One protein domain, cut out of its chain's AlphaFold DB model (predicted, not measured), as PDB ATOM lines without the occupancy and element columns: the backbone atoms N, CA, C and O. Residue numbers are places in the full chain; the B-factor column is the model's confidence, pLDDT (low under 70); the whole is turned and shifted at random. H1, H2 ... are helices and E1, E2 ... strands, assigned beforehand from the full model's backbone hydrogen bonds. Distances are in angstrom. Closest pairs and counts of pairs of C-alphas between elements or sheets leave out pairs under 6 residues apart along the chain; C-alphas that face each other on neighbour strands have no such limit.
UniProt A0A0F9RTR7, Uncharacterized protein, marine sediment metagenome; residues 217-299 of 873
ATOM      1  N   GLN A 217      30.967 121.093 122.664       54.25
ATOM      2  CA  GLN A 217      32.185 121.893 122.444       54.25
ATOM      3  C   GLN A 217      32.933 121.412 121.180       54.25
ATOM      4  O   GLN A 217      33.836 120.573 121.275       54.25
ATOM      5  N   PRO A 218      32.545 121.886 119.976       54.03
ATOM      6  CA  PRO A 218      33.004 121.335 118.697       54.03
ATOM      7  C   PRO A 218      34.509 121.502 118.452       54.03
ATOM      8  O   PRO A 218      35.100 120.675 117.763       54.03
ATOM      9  N   GLU A 219      35.141 122.511 119.049       54.94
ATOM     10  CA  GLU A 219      36.575 122.788 118.896       54.94
ATOM     11  C   GLU A 219      37.442 121.750 119.627       54.94
ATOM     12  O   GLU A 219      38.279 121.097 119.005       54.94
ATOM     13  N   LYS A 220      37.166 121.474 120.912       60.03
ATOM     14  CA  LYS A 220      37.883 120.439 121.694       60.03
ATOM     15  C   LYS A 220      37.709 119.045 121.100       60.03
ATOM     16  O   LYS A 220      38.619 118.213 121.107       60.03
ATOM     17  N   PHE A 221      36.525 118.797 120.555       61.03
ATOM     18  CA  PHE A 221      36.215 117.578 119.833       61.03
ATOM     19  C   PHE A 221      37.018 117.465 118.521       61.03
ATOM     20  O   PHE A 221      37.604 116.416 118.245       61.03
ATOM     21  N   ALA A 222      37.086 118.539 117.731       57.50
ATOM     22  CA  ALA A 222      37.832 118.584 116.476       57.50
ATOM     23  C   ALA A 222      39.345 118.442 116.689       57.50
ATOM     24  O   ALA A 222      40.018 117.748 115.920       57.50
ATOM     25  N   GLU A 223      39.884 119.043 117.747       59.16
ATOM     26  CA  GLU A 223      41.290 118.899 118.119       59.16
ATOM     27  C   GLU A 223      41.616 117.480 118.582       59.16
ATOM     28  O   GLU A 223      42.567 116.888 118.069       59.16
ATOM     29  N   SER A 224      40.788 116.884 119.449       59.69
ATOM     30  CA  SER A 224      40.912 115.473 119.839       59.69
ATOM     31  C   SER A 224      40.836 114.547 118.613       59.69
ATOM     32  O   SER A 224      41.646 113.629 118.465       59.69
ATOM     33  N   PHE A 225      39.946 114.843 117.655       60.91
ATOM     34  CA  PHE A 225      39.800 114.073 116.413       60.91
ATOM     35  C   PHE A 225      41.028 114.160 115.522       60.91
ATOM     36  O   PHE A 225      41.529 113.142 115.023       60.91
ATOM     37  N   ARG A 226      41.527 115.377 115.313       60.94
ATOM     38  CA  ARG A 226      42.695 115.632 114.474       60.94
ATOM     39  C   ARG A 226      43.955 115.041 115.099       60.94
ATOM     40  O   ARG A 226      44.758 114.470 114.369       60.94
ATOM     41  N   GLN A 227      44.108 115.125 116.420       59.25
ATOM     42  CA  GLN A 227      45.233 114.527 117.143       59.25
ATOM     43  C   GLN A 227      45.203 112.995 117.079       59.25
ATOM     44  O   GLN A 227      46.237 112.381 116.812       59.25
ATOM     45  N   ALA A 228      44.026 112.390 117.246       52.75
ATOM     46  CA  ALA A 228      43.837 110.944 117.180       52.75
ATOM     47  C   ALA A 228      44.012 110.367 115.770       52.75
ATOM     48  O   ALA A 228      44.540 109.278 115.597       52.75
ATOM     49  N   THR A 229      43.547 111.055 114.727       56.12
ATOM     50  CA  THR A 229      43.462 110.438 113.388       56.12
ATOM     51  C   THR A 229      44.398 111.055 112.354       56.12
ATOM     52  O   THR A 229      44.644 110.442 111.315       56.12
ATOM     53  N   ASN A 230      44.944 112.250 112.610       66.56
ATOM     54  CA  ASN A 230      45.667 113.092 111.643       66.56
ATOM     55  C   ASN A 230      44.891 113.390 110.342       66.56
ATOM     56  O   ASN A 230      45.487 113.807 109.346       66.56
ATOM     57  N   LEU A 231      43.569 113.192 110.321       72.12
ATOM     58  CA  LEU A 231      42.720 113.478 109.165       72.12
ATOM     59  C   LEU A 231      42.036 114.838 109.328       72.12
ATOM     60  O   LEU A 231      41.584 115.195 110.411       72.12
ATOM     61  N   SER A 232      41.925 115.587 108.232       72.50
ATOM     62  CA  SER A 232      41.238 116.887 108.195       72.50
ATOM     63  C   SER A 232      39.745 116.773 107.864       72.50
ATOM     64  O   SER A 232      39.064 117.782 107.725       72.50
ATOM     65  N   SER A 233      39.211 115.560 107.687       78.00
ATOM     66  CA  SER A 233      37.779 115.349 107.443       78.00
ATOM     67  C   SER A 233      37.319 113.957 107.854       78.00
ATOM     68  O   SER A 233      38.060 112.991 107.648       78.00
ATOM     69  N   PHE A 234      36.081 113.836 108.335       76.88
ATOM     70  CA  PHE A 234      35.456 112.548 108.633       76.88
ATOM     71  C   PHE A 234      33.935 112.574 108.465       76.88
ATOM     72  O   PHE A 234      33.306 113.627 108.494       76.88
ATOM     73  N   THR A 235      33.341 111.392 108.286       73.19
ATOM     74  CA  THR A 235      31.904 111.229 108.034       73.19
ATOM     75  C   THR A 235      31.225 110.510 109.199       73.19
ATOM     76  O   THR A 235      31.662 109.422 109.581       73.19
ATOM     77  N   LEU A 236      30.162 111.103 109.745       76.44
ATOM     78  CA  LEU A 236      29.374 110.587 110.865       76.44
ATOM     79  C   LEU A 236      27.960 110.210 110.391       76.44
ATOM     80  O   LEU A 236      27.341 110.974 109.657       76.44
ATOM     81  N   ALA A 237      27.464 109.049 110.824       73.31
ATOM     82  CA  ALA A 237      26.069 108.636 110.654       73.31
ATOM     83  C   ALA A 237      25.272 109.055 111.888       73.31
ATOM     84  O   ALA A 237      25.657 108.670 112.992       73.31
ATOM     85  N   ILE A 238      24.163 109.772 111.716       80.06
ATOM     86  CA  ILE A 238      23.293 110.192 112.820       80.06
ATOM     87  C   ILE A 238      21.914 109.539 112.642       80.06
ATOM     88  O   ILE A 238      21.327 109.683 111.567       80.06
ATOM     89  N   PRO A 239      21.394 108.799 113.637       79.44
ATOM     90  CA  PRO A 239      20.026 108.297 113.604       79.44
ATOM     91  C   PRO A 239      19.059 109.454 113.883       79.44
ATOM     92  O   PRO A 239      19.221 110.167 114.866       79.44
ATOM     93  N   ILE A 240      18.080 109.655 113.003       84.56
ATOM     94  CA  ILE A 240      17.154 110.800 113.060       84.56
ATOM     95  C   ILE A 240      15.755 110.375 113.510       84.56
ATOM     96  O   ILE A 240      15.042 111.155 114.127       84.56
ATOM     97  N   GLY A 241      15.363 109.127 113.251       85.31
ATOM     98  CA  GLY A 241      14.059 108.608 113.658       85.31
ATOM     99  C   GLY A 241      13.918 107.114 113.385       85.31
ATOM    100  O   GLY A 241      14.847 106.480 112.875       85.31
ATOM    101  N   ARG A 242      12.763 106.536 113.725       88.00
ATOM    102  CA  ARG A 242      12.410 105.148 113.397       88.00
ATOM    103  C   ARG A 242      11.169 105.139 112.512       88.00
ATOM    104  O   ARG A 242      10.178 105.770 112.847       88.00
ATOM    105  N   GLU A 243      11.220 104.398 111.413       88.75
ATOM    106  CA  GLU A 243      10.081 104.172 110.521       88.75
ATOM    107  C   GLU A 243       9.974 102.665 110.263       88.75
ATOM    108  O   GLU A 243      10.963 102.010 109.917       88.75
ATOM    109  N   ASN A 244       8.783 102.093 110.468       89.94
ATOM    110  CA  ASN A 244       8.481 100.672 110.231       89.94
ATOM    111  C   ASN A 244       9.479  99.705 110.904       89.94
ATOM    112  O   ASN A 244       9.978  98.760 110.288       89.94
ATOM    113  N   GLY A 245       9.830  99.989 112.164       82.25
ATOM    114  CA  GLY A 245      10.774  99.190 112.957       82.25
ATOM    115  C   GLY A 245      12.246  99.307 112.531       82.25
ATOM    116  O   GLY A 245      13.092  98.569 113.037       82.25
ATOM    117  N   LYS A 246      12.583 100.221 111.610       84.19
ATOM    118  CA  LYS A 246      13.951 100.473 111.128       84.19
ATOM    119  C   LYS A 246      14.382 101.903 111.454       84.19
ATOM    120  O   LYS A 246      13.590 102.834 111.411       84.19
ATOM    121  N   VAL A 247      15.651 102.081 111.791       86.75
ATOM    122  CA  VAL A 247      16.277 103.363 112.122       86.75
ATOM    123  C   VAL A 247      16.610 104.119 110.835       86.75
ATOM    124  O   VAL A 247      17.390 103.643 110.008       86.75
ATOM    125  N   ARG A 248      16.048 105.314 110.658       85.81
ATOM    126  CA  ARG A 248      16.414 106.241 109.585       85.81
ATOM    127  C   ARG A 248      17.667 107.004 109.994       85.81
ATOM    128  O   ARG A 248      17.703 107.659 111.031       85.81
ATOM    129  N   VAL A 249      18.704 106.902 109.180       85.81
ATOM    130  CA  VAL A 249      20.054 107.394 109.459       85.81
ATOM    131  C   VAL A 249      20.472 108.353 108.358       85.81
ATOM    132  O   VAL A 249      20.227 108.083 107.182       85.81
ATOM    133  N   GLN A 250      21.130 109.451 108.717       82.94
ATOM    134  CA  GLN A 250      21.643 110.446 107.780       82.94
ATOM    135  C   GLN A 250      23.144 110.651 107.985       82.94
ATOM    136  O   GLN A 250      23.622 110.814 109.106       82.94
ATOM    137  N   ASP A 251      23.895 110.606 106.890       81.75
ATOM    138  CA  ASP A 251      25.351 110.707 106.890       81.75
ATOM    139  C   ASP A 251      25.800 112.148 106.612       81.75
ATOM    140  O   ASP A 251      25.470 112.730 105.572       81.75
ATOM    141  N   PHE A 252      26.643 112.687 107.490       74.94
ATOM    142  CA  PHE A 252      27.246 114.015 107.376       74.94
ATOM    143  C   PHE A 252      28.760 113.915 107.266       74.94
ATOM    144  O   PHE A 252      29.398 113.219 108.049       74.94
ATOM    145  N   ASN A 253      29.349 114.625 106.306       79.56
ATOM    146  CA  ASN A 253      30.796 114.729 106.164       79.56
ATOM    147  C   ASN A 253      31.277 116.090 106.666       79.56
ATOM    148  O   ASN A 253      30.866 117.124 106.137       79.56
ATOM    149  N   PHE A 254      32.152 116.069 107.665       78.94
ATOM    150  CA  PHE A 254      32.706 117.238 108.331       78.94
ATOM    151  C   PHE A 254      34.157 117.433 107.896       78.94
ATOM    152  O   PHE A 254      34.945 116.485 107.904       78.94
ATOM    153  N   ARG A 255      34.521 118.655 107.509       80.38
ATOM    154  CA  ARG A 255      35.888 119.047 107.158       80.38
ATOM    155  C   ARG A 255      36.362 120.141 108.104       80.38
ATOM    156  O   ARG A 255      35.695 121.162 108.243       80.38
ATOM    157  N   PHE A 256      37.530 119.919 108.691       74.44
ATOM    158  CA  PHE A 256      38.170 120.806 109.648       74.44
ATOM    159  C   PHE A 256      39.478 121.337 109.073       74.44
ATOM    160  O   PHE A 256      40.274 120.577 108.514       74.44
ATOM    161  N   GLU A 257      39.728 122.625 109.251       74.69
ATOM    162  CA  GLU A 257      41.013 123.247 108.941       74.69
ATOM    163  C   GLU A 257      41.448 124.031 110.176       74.69
ATOM    164  O   GLU A 257      40.646 124.697 110.818       74.69
ATOM    165  N   ASN A 258      42.707 123.855 110.577       69.75
ATOM    166  CA  ASN A 258      43.283 124.509 111.757       69.75
ATOM    167  C   ASN A 258      42.521 124.298 113.084       69.75
ATOM    168  O   ASN A 258      42.649 125.106 113.986       69.75
ATOM    169  N   GLY A 259      41.791 123.184 113.226       61.69
ATOM    170  CA  GLY A 259      41.028 122.867 114.446       61.69
ATOM    171  C   GLY A 259      39.580 123.368 114.431       61.69
ATOM    172  O   GLY A 259      38.790 122.923 115.253       61.69
ATOM    173  N   GLN A 260      39.194 124.186 113.446       65.38
ATOM    174  CA  GLN A 260      37.830 124.702 113.293       65.38
ATOM    175  C   GLN A 260      37.059 123.958 112.199       65.38
ATOM    176  O   GLN A 260      37.633 123.511 111.200       65.38
ATOM    177  N   LEU A 261      35.744 123.797 112.387       73.75
ATOM    178  CA  LEU A 261      34.868 123.170 111.397       73.75
ATOM    179  C   LEU A 261      34.609 124.148 110.249       73.75
ATOM    180  O   LEU A 261      33.883 125.119 110.405       73.75
ATOM    181  N   VAL A 262      35.159 123.853 109.074       82.38
ATOM    182  CA  VAL A 262      35.016 124.718 107.894       82.38
ATOM    183  C   VAL A 262      33.785 124.350 107.072       82.38
ATOM    184  O   VAL A 262      33.180 125.207 106.433       82.38
ATOM    185  N   ARG A 263      33.404 123.065 107.030       80.88
ATOM    186  CA  ARG A 263      32.251 122.627 106.230       80.88
ATOM    187  C   ARG A 263      31.624 121.343 106.750       80.88
ATOM    188  O   ARG A 263      32.329 120.350 106.932       80.88
ATOM    189  N   SER A 264      30.298 121.327 106.865       85.19
ATOM    190  CA  SER A 264      29.494 120.105 106.957       85.19
ATOM    191  C   SER A 264      28.683 119.937 105.666       85.19
ATOM    192  O   SER A 264      28.141 120.896 105.118       85.19
ATOM    193  N   LYS A 265      28.659 118.729 105.095       85.19
ATOM    194  CA  LYS A 265      27.813 118.419 103.933       85.19
ATOM    195  C   LYS A 265      27.098 117.099 104.156       85.19
ATOM    196  O   LYS A 265      27.745 116.088 104.434       85.19
ATOM    197  N   GLN A 266      25.782 117.100 103.984       86.50
ATOM    198  CA  GLN A 266      24.997 115.876 103.981       86.50
ATOM    199  C   GLN A 266      25.363 115.034 102.753       86.50
ATOM    200  O   GLN A 266      25.471 115.538 101.632       86.50
ATOM    201  N   THR A 267      25.601 113.747 102.971       80.12
ATOM    202  CA  THR A 267      26.129 112.831 101.949       80.12
ATOM    203  C   THR A 267      25.177 111.697 101.594       80.12
ATOM    204  O   THR A 267      25.287 111.157 100.496       80.12
ATOM    205  N   GLY A 268      24.206 111.382 102.454       85.06
ATOM    206  CA  GLY A 268      23.142 110.429 102.143       85.06
ATOM    207  C   GLY A 268      22.217 110.172 103.327       85.06
ATOM    208  O   GLY A 268      22.482 110.632 104.436       85.06
ATOM    209  N   SER A 269      21.135 109.435 103.087       89.69
ATOM    210  CA  SER A 269      20.257 108.902 104.130       89.69
ATOM    211  C   SER A 269      19.853 107.465 103.811       89.69
ATOM    212  O   SER A 269      19.709 107.118 102.638       89.69
ATOM    213  N   ALA A 270      19.662 106.639 104.834       89.25
ATOM    214  CA  ALA A 270      19.267 105.241 104.699       89.25
ATOM    215  C   ALA A 270      18.348 104.807 105.846       89.25
ATOM    216  O   ALA A 270      18.521 105.246 106.978       89.25
ATOM    217  N   LEU A 271      17.409 103.906 105.563       93.19
ATOM    218  CA  LEU A 271      16.633 103.185 106.572       93.19
ATOM    219  C   LEU A 271      17.309 101.845 106.845       93.19
ATOM    220  O   LEU A 271      17.364 100.974 105.977       93.19
ATOM    221  N   LEU A 272      17.859 101.699 108.043       86.75
ATOM    222  CA  LEU A 272      18.638 100.546 108.469       86.75
ATOM    223  C   LEU A 272      17.927  99.852 109.618       86.75
ATOM    224  O   LEU A 272      17.374 100.501 110.495       86.75
ATOM    225  N   THR A 273      17.979  98.527 109.677       92.00
ATOM    226  CA  THR A 273      17.615  97.869 110.938       92.00
ATOM    227  C   THR A 273      18.606  98.286 112.028       92.00
ATOM    228  O   THR A 273      19.761  98.613 111.742       92.00
ATOM    229  N   GLU A 274      18.186  98.260 113.287       78.94
ATOM    230  CA  GLU A 274      19.041  98.651 114.416       78.94
ATOM    231  C   GLU A 274      20.364  97.860 114.444       78.94
ATOM    232  O   GLU A 274      21.444  98.437 114.574       78.94
ATOM    233  N   ALA A 275      20.307  96.558 114.152       79.12
ATOM    234  CA  ALA A 275      21.490  95.710 114.012       79.12
ATOM    235  C   ALA A 275      22.422  96.141 112.859       79.12
ATOM    236  O   ALA A 275      23.646  96.056 112.981       79.12
ATOM    237  N   GLN A 276      21.870  96.626 111.741       84.12
ATOM    238  CA  GLN A 276      22.668  97.132 110.620       84.12
ATOM    239  C   GLN A 276      23.325  98.470 110.951       84.12
ATOM    240  O   GLN A 276      24.494  98.669 110.613       84.12
ATOM    241  N   PHE A 277      22.605  99.361 111.633       80.19
ATOM    242  CA  PHE A 277      23.149 100.631 112.099       80.19
ATOM    243  C   PHE A 277      24.306 100.409 113.083       80.19
ATOM    244  O   PHE A 277      25.411 100.898 112.843       80.19
ATOM    245  N   LEU A 278      24.109  99.575 114.109       75.81
ATOM    246  CA  LEU A 278      25.144  99.240 115.094       75.81
ATOM    247  C   LEU A 278      26.364  98.551 114.453       75.81
ATOM    248  O   LEU A 278      27.507  98.856 114.798       75.81
ATOM    249  N   ALA A 279      26.159  97.669 113.468       73.06
ATOM    250  CA  ALA A 279      27.256  97.030 112.738       73.06
ATOM    251  C   ALA A 279      28.032  98.013 111.840       73.06
ATOM    252  O   ALA A 279      29.252  97.887 111.685       73.06
ATOM    253  N   ALA A 280      27.346  98.988 111.238       71.88
ATOM    254  CA  ALA A 280      27.979 100.028 110.435       71.88
ATOM    255  C   ALA A 280      28.777 101.004 111.309       71.88
ATOM    256  O   ALA A 280      29.920 101.317 110.967       71.88
ATOM    257  N   ASP A 281      28.220 101.426 112.446       66.12
ATOM    258  CA  ASP A 281      28.899 102.294 113.410       66.12
ATOM    259  C   ASP A 281      30.149 101.613 113.985       66.12
ATOM    260  O   ASP A 281      31.249 102.171 113.948       66.12
ATOM    261  N   LYS A 282      30.035 100.333 114.368       70.12
ATOM    262  CA  LYS A 282      31.174  99.520 114.817       70.12
ATOM    263  C   LYS A 282      32.307  99.477 113.787       70.12
ATOM    264  O   LYS A 282      33.456  99.731 114.136       70.12
ATOM    265  N   ARG A 283      32.005  99.257 112.500       70.06
ATOM    266  CA  ARG A 283      33.022  99.268 111.422       70.06
ATOM    267  C   ARG A 283      33.676 100.635 111.223       70.06
ATOM    268  O   ARG A 283      34.837 100.697 110.818       70.06
ATOM    269  N   ARG A 284      32.950 101.732 111.459       65.06
ATOM    270  CA  ARG A 284      33.496 103.095 111.354       65.06
ATOM    271  C   ARG A 284      34.443 103.394 112.524       65.06
ATOM    272  O   ARG A 284      35.535 103.901 112.269       65.06
ATOM    273  N   ARG A 285      34.096 102.980 113.751       60.84
ATOM    274  CA  ARG A 285      34.971 103.058 114.943       60.84
ATOM    275  C   ARG A 285      36.221 102.190 114.799       60.84
ATOM    276  O   ARG A 285      37.326 102.657 115.044       60.84
ATOM    277  N   GLU A 286      36.072 100.965 114.293       61.62
ATOM    278  CA  GLU A 286      37.203 100.062 114.022       61.62
ATOM    279  C   GLU A 286      38.167 100.614 112.958       61.62
ATOM    280  O   GLU A 286      39.359 100.309 112.978       61.62
ATOM    281  N   LYS A 287      37.678 101.443 112.027       62.50
ATOM    282  CA  LYS A 287      38.505 102.046 110.974       62.50
ATOM    283  C   LYS A 287      39.315 103.254 111.462       62.50
ATOM    284  O   LYS A 287      40.371 103.512 110.888       62.50
ATOM    285  N   ASN A 288      38.854 103.948 112.506       54.84
ATOM    286  CA  ASN A 288      39.521 105.103 113.121       54.84
ATOM    287  C   ASN A 288      39.662 104.899 114.645       54.84
ATOM    288  O   ASN A 288      39.059 105.632 115.427       54.84
ATOM    289  N   PRO A 289      40.440 103.888 115.069       52.62
ATOM    290  CA  PRO A 289      40.398 103.360 116.434       52.62
ATOM    291  C   PRO A 289      41.000 104.285 117.499       52.62
ATOM    292  O   PRO A 289      40.759 104.073 118.680       52.62
ATOM    293  N   GLU A 290      41.785 105.294 117.113       47.16
ATOM    294  CA  GLU A 290      42.405 106.236 118.058       47.16
ATOM    295  C   GLU A 290      41.434 107.330 118.534       47.16
ATOM    296  O   GLU A 290      41.787 108.113 119.410       47.16
ATOM    297  N   PHE A 291      40.212 107.383 117.990       45.72
ATOM    298  CA  PHE A 291      39.243 108.423 118.304       45.72
ATOM    299  C   PHE A 291      37.975 107.891 118.979       45.72
ATOM    300  O   PHE A 291      37.161 107.208 118.356       45.72
ATOM    301  N   THR A 292      37.763 108.281 120.236       50.94
ATOM    302  CA  THR A 292      36.514 108.070 120.980       50.94
ATOM    303  C   THR A 292      35.966 109.417 121.436       50.94
ATOM    304  O   THR A 292      36.664 110.169 122.110       50.94
ATOM    305  N   PHE A 293      34.720 109.733 121.077       43.38
ATOM    306  CA  PHE A 293      34.019 110.920 121.572       43.38
ATOM    307  C   PHE A 293      34.010 110.901 123.116       43.38
ATOM    308  O   PHE A 293      33.440 109.960 123.668       43.38
ATOM    309  N   GLY A 294      34.600 111.896 123.808       46.03
ATOM    310  CA  GLY A 294      34.264 112.116 125.226       46.03
ATOM    311  C   GLY A 294      35.327 112.206 126.345       46.03
ATOM    312  O   GLY A 294      34.893 112.010 127.469       46.03
ATOM    313  N   SER A 295      36.636 112.501 126.194       36.06
ATOM    314  CA  SER A 295      37.533 112.748 127.376       36.06
ATOM    315  C   SER A 295      38.764 113.662 127.149       36.06
ATOM    316  O   SER A 295      39.591 113.356 126.291       36.06
ATOM    317  N   THR A 296      38.897 114.752 127.927       42.38
ATOM    318  CA  THR A 296      39.994 115.759 127.946       42.38
ATOM    319  C   THR A 296      40.294 116.137 129.403       42.38
ATOM    320  O   THR A 296      39.361 116.551 130.080       42.38
ATOM    321  N   LEU A 297      41.556 116.087 129.861       31.23
ATOM    322  CA  LEU A 297      42.013 116.661 131.149       31.23
ATOM    323  C   LEU A 297      43.232 117.614 130.956       31.23
ATOM    324  O   LEU A 297      44.090 117.262 130.141       31.23
ATOM    325  N   PRO A 298      43.338 118.772 131.670       33.09
ATOM    326  CA  PRO A 298      44.356 119.830 131.468       33.09
ATOM    327  C   PRO A 298      45.563 119.851 132.461       33.09
ATOM    328  O   PRO A 298      45.713 118.981 133.313       33.09
ATOM    329  N   VAL A 299      46.447 120.853 132.284       35.25
ATOM    330  CA  VAL A 299      47.862 121.042 132.729       35.25
ATOM    331  C   VAL A 299      48.040 121.631 134.159       35.25
ATOM    332  O   VAL A 299      47.176 122.368 134.616       35.25
TER     333      VAL A 299
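This is residues 217 to 299 of the 873 residues of an uncharacterized protein of marine sediment metagenome (UniProt A0A0F9RTR7). A long, strongly twisted ribbon of three antiparallel strands, E1, E2 and E3, has H2 lying lengthwise over one half of it and H1 crossing it near the other end, by the turn between E2 and E3. After H2 a tail, residues 288 to 299, has no named element and runs out to Val 299, at one end of the longest axis; the turn at Asn 244, between E1 and E2, is at the other. The printed part has 83 residues, with two named helices and three named strands in the order H1 E1 E2 E3 H2; the sheet's order is E1 - E2 - E3, and the class is mixed, helices and strands. The whole is only just loose, close to compact, with a radius of gyration of the C-alphas of 14.3 A, and spans 49 by 23 by 21 A.

H1, residues 218 to 229, touches E3, residues 260 to 272; their closest C-alphas, those of Glu 219 and Gln 260, are 6.1 A apart. H1 is on the sheet at a height of 9.3 A, and on the local plane it runs across the strands, at 83 degrees to E2, residues 246 to 257. It lies over E2 and, only just, over E3, with 3 of its C-alphas there. E1, residues 233 to 243, is near H1, with 5 pairs of C-alphas within 10 A. E1, E2 and E3 form a meander, each strand the antiparallel neighbour of the one before. The hairpin of E1 and E2 has N 236 and O 252 within hydrogen-bond range at 2.8 A. In the hairpin of E2 and E3, N 251 and O 268 are 2.8 A apart, also within range. E3 bends by 65 degrees at residue 263. H2, residues 274 to 287, is on the opposite face from H1 at a height of 9.9 A over the sheet, in three layers, with a helix on each face. H2 lies over E1 and E2 and runs along the strands, at 7 degrees to E1 on the local plane. It touches E2, the closest C-alphas being those of Val 247 and Glu 274 at 5.9 A. H1 and H2 are apart. In H1 and H2 every O i to N i+4 pair is within hydrogen-bond range.

H1 begins at C-alpha 218, (33.004, 121.335, 118.697), and measures 16.0 A from first to last C-alpha. E1 measures 30.0 A, E2 35.4 A and E3 31.2 A. H2 measures 20.1 A and ends at C-alpha 287, (38.505, 102.046, 110.974).

The C-alphas farthest apart are those of Asn 244 and Val 299, at 49.7 A. The printed part has no cut, and the four links between named elements are tight. The mean pLDDT of the printed part is 70.0; residues 217 to 230, 258 to 260, 281 and 284 to 299 are under 70.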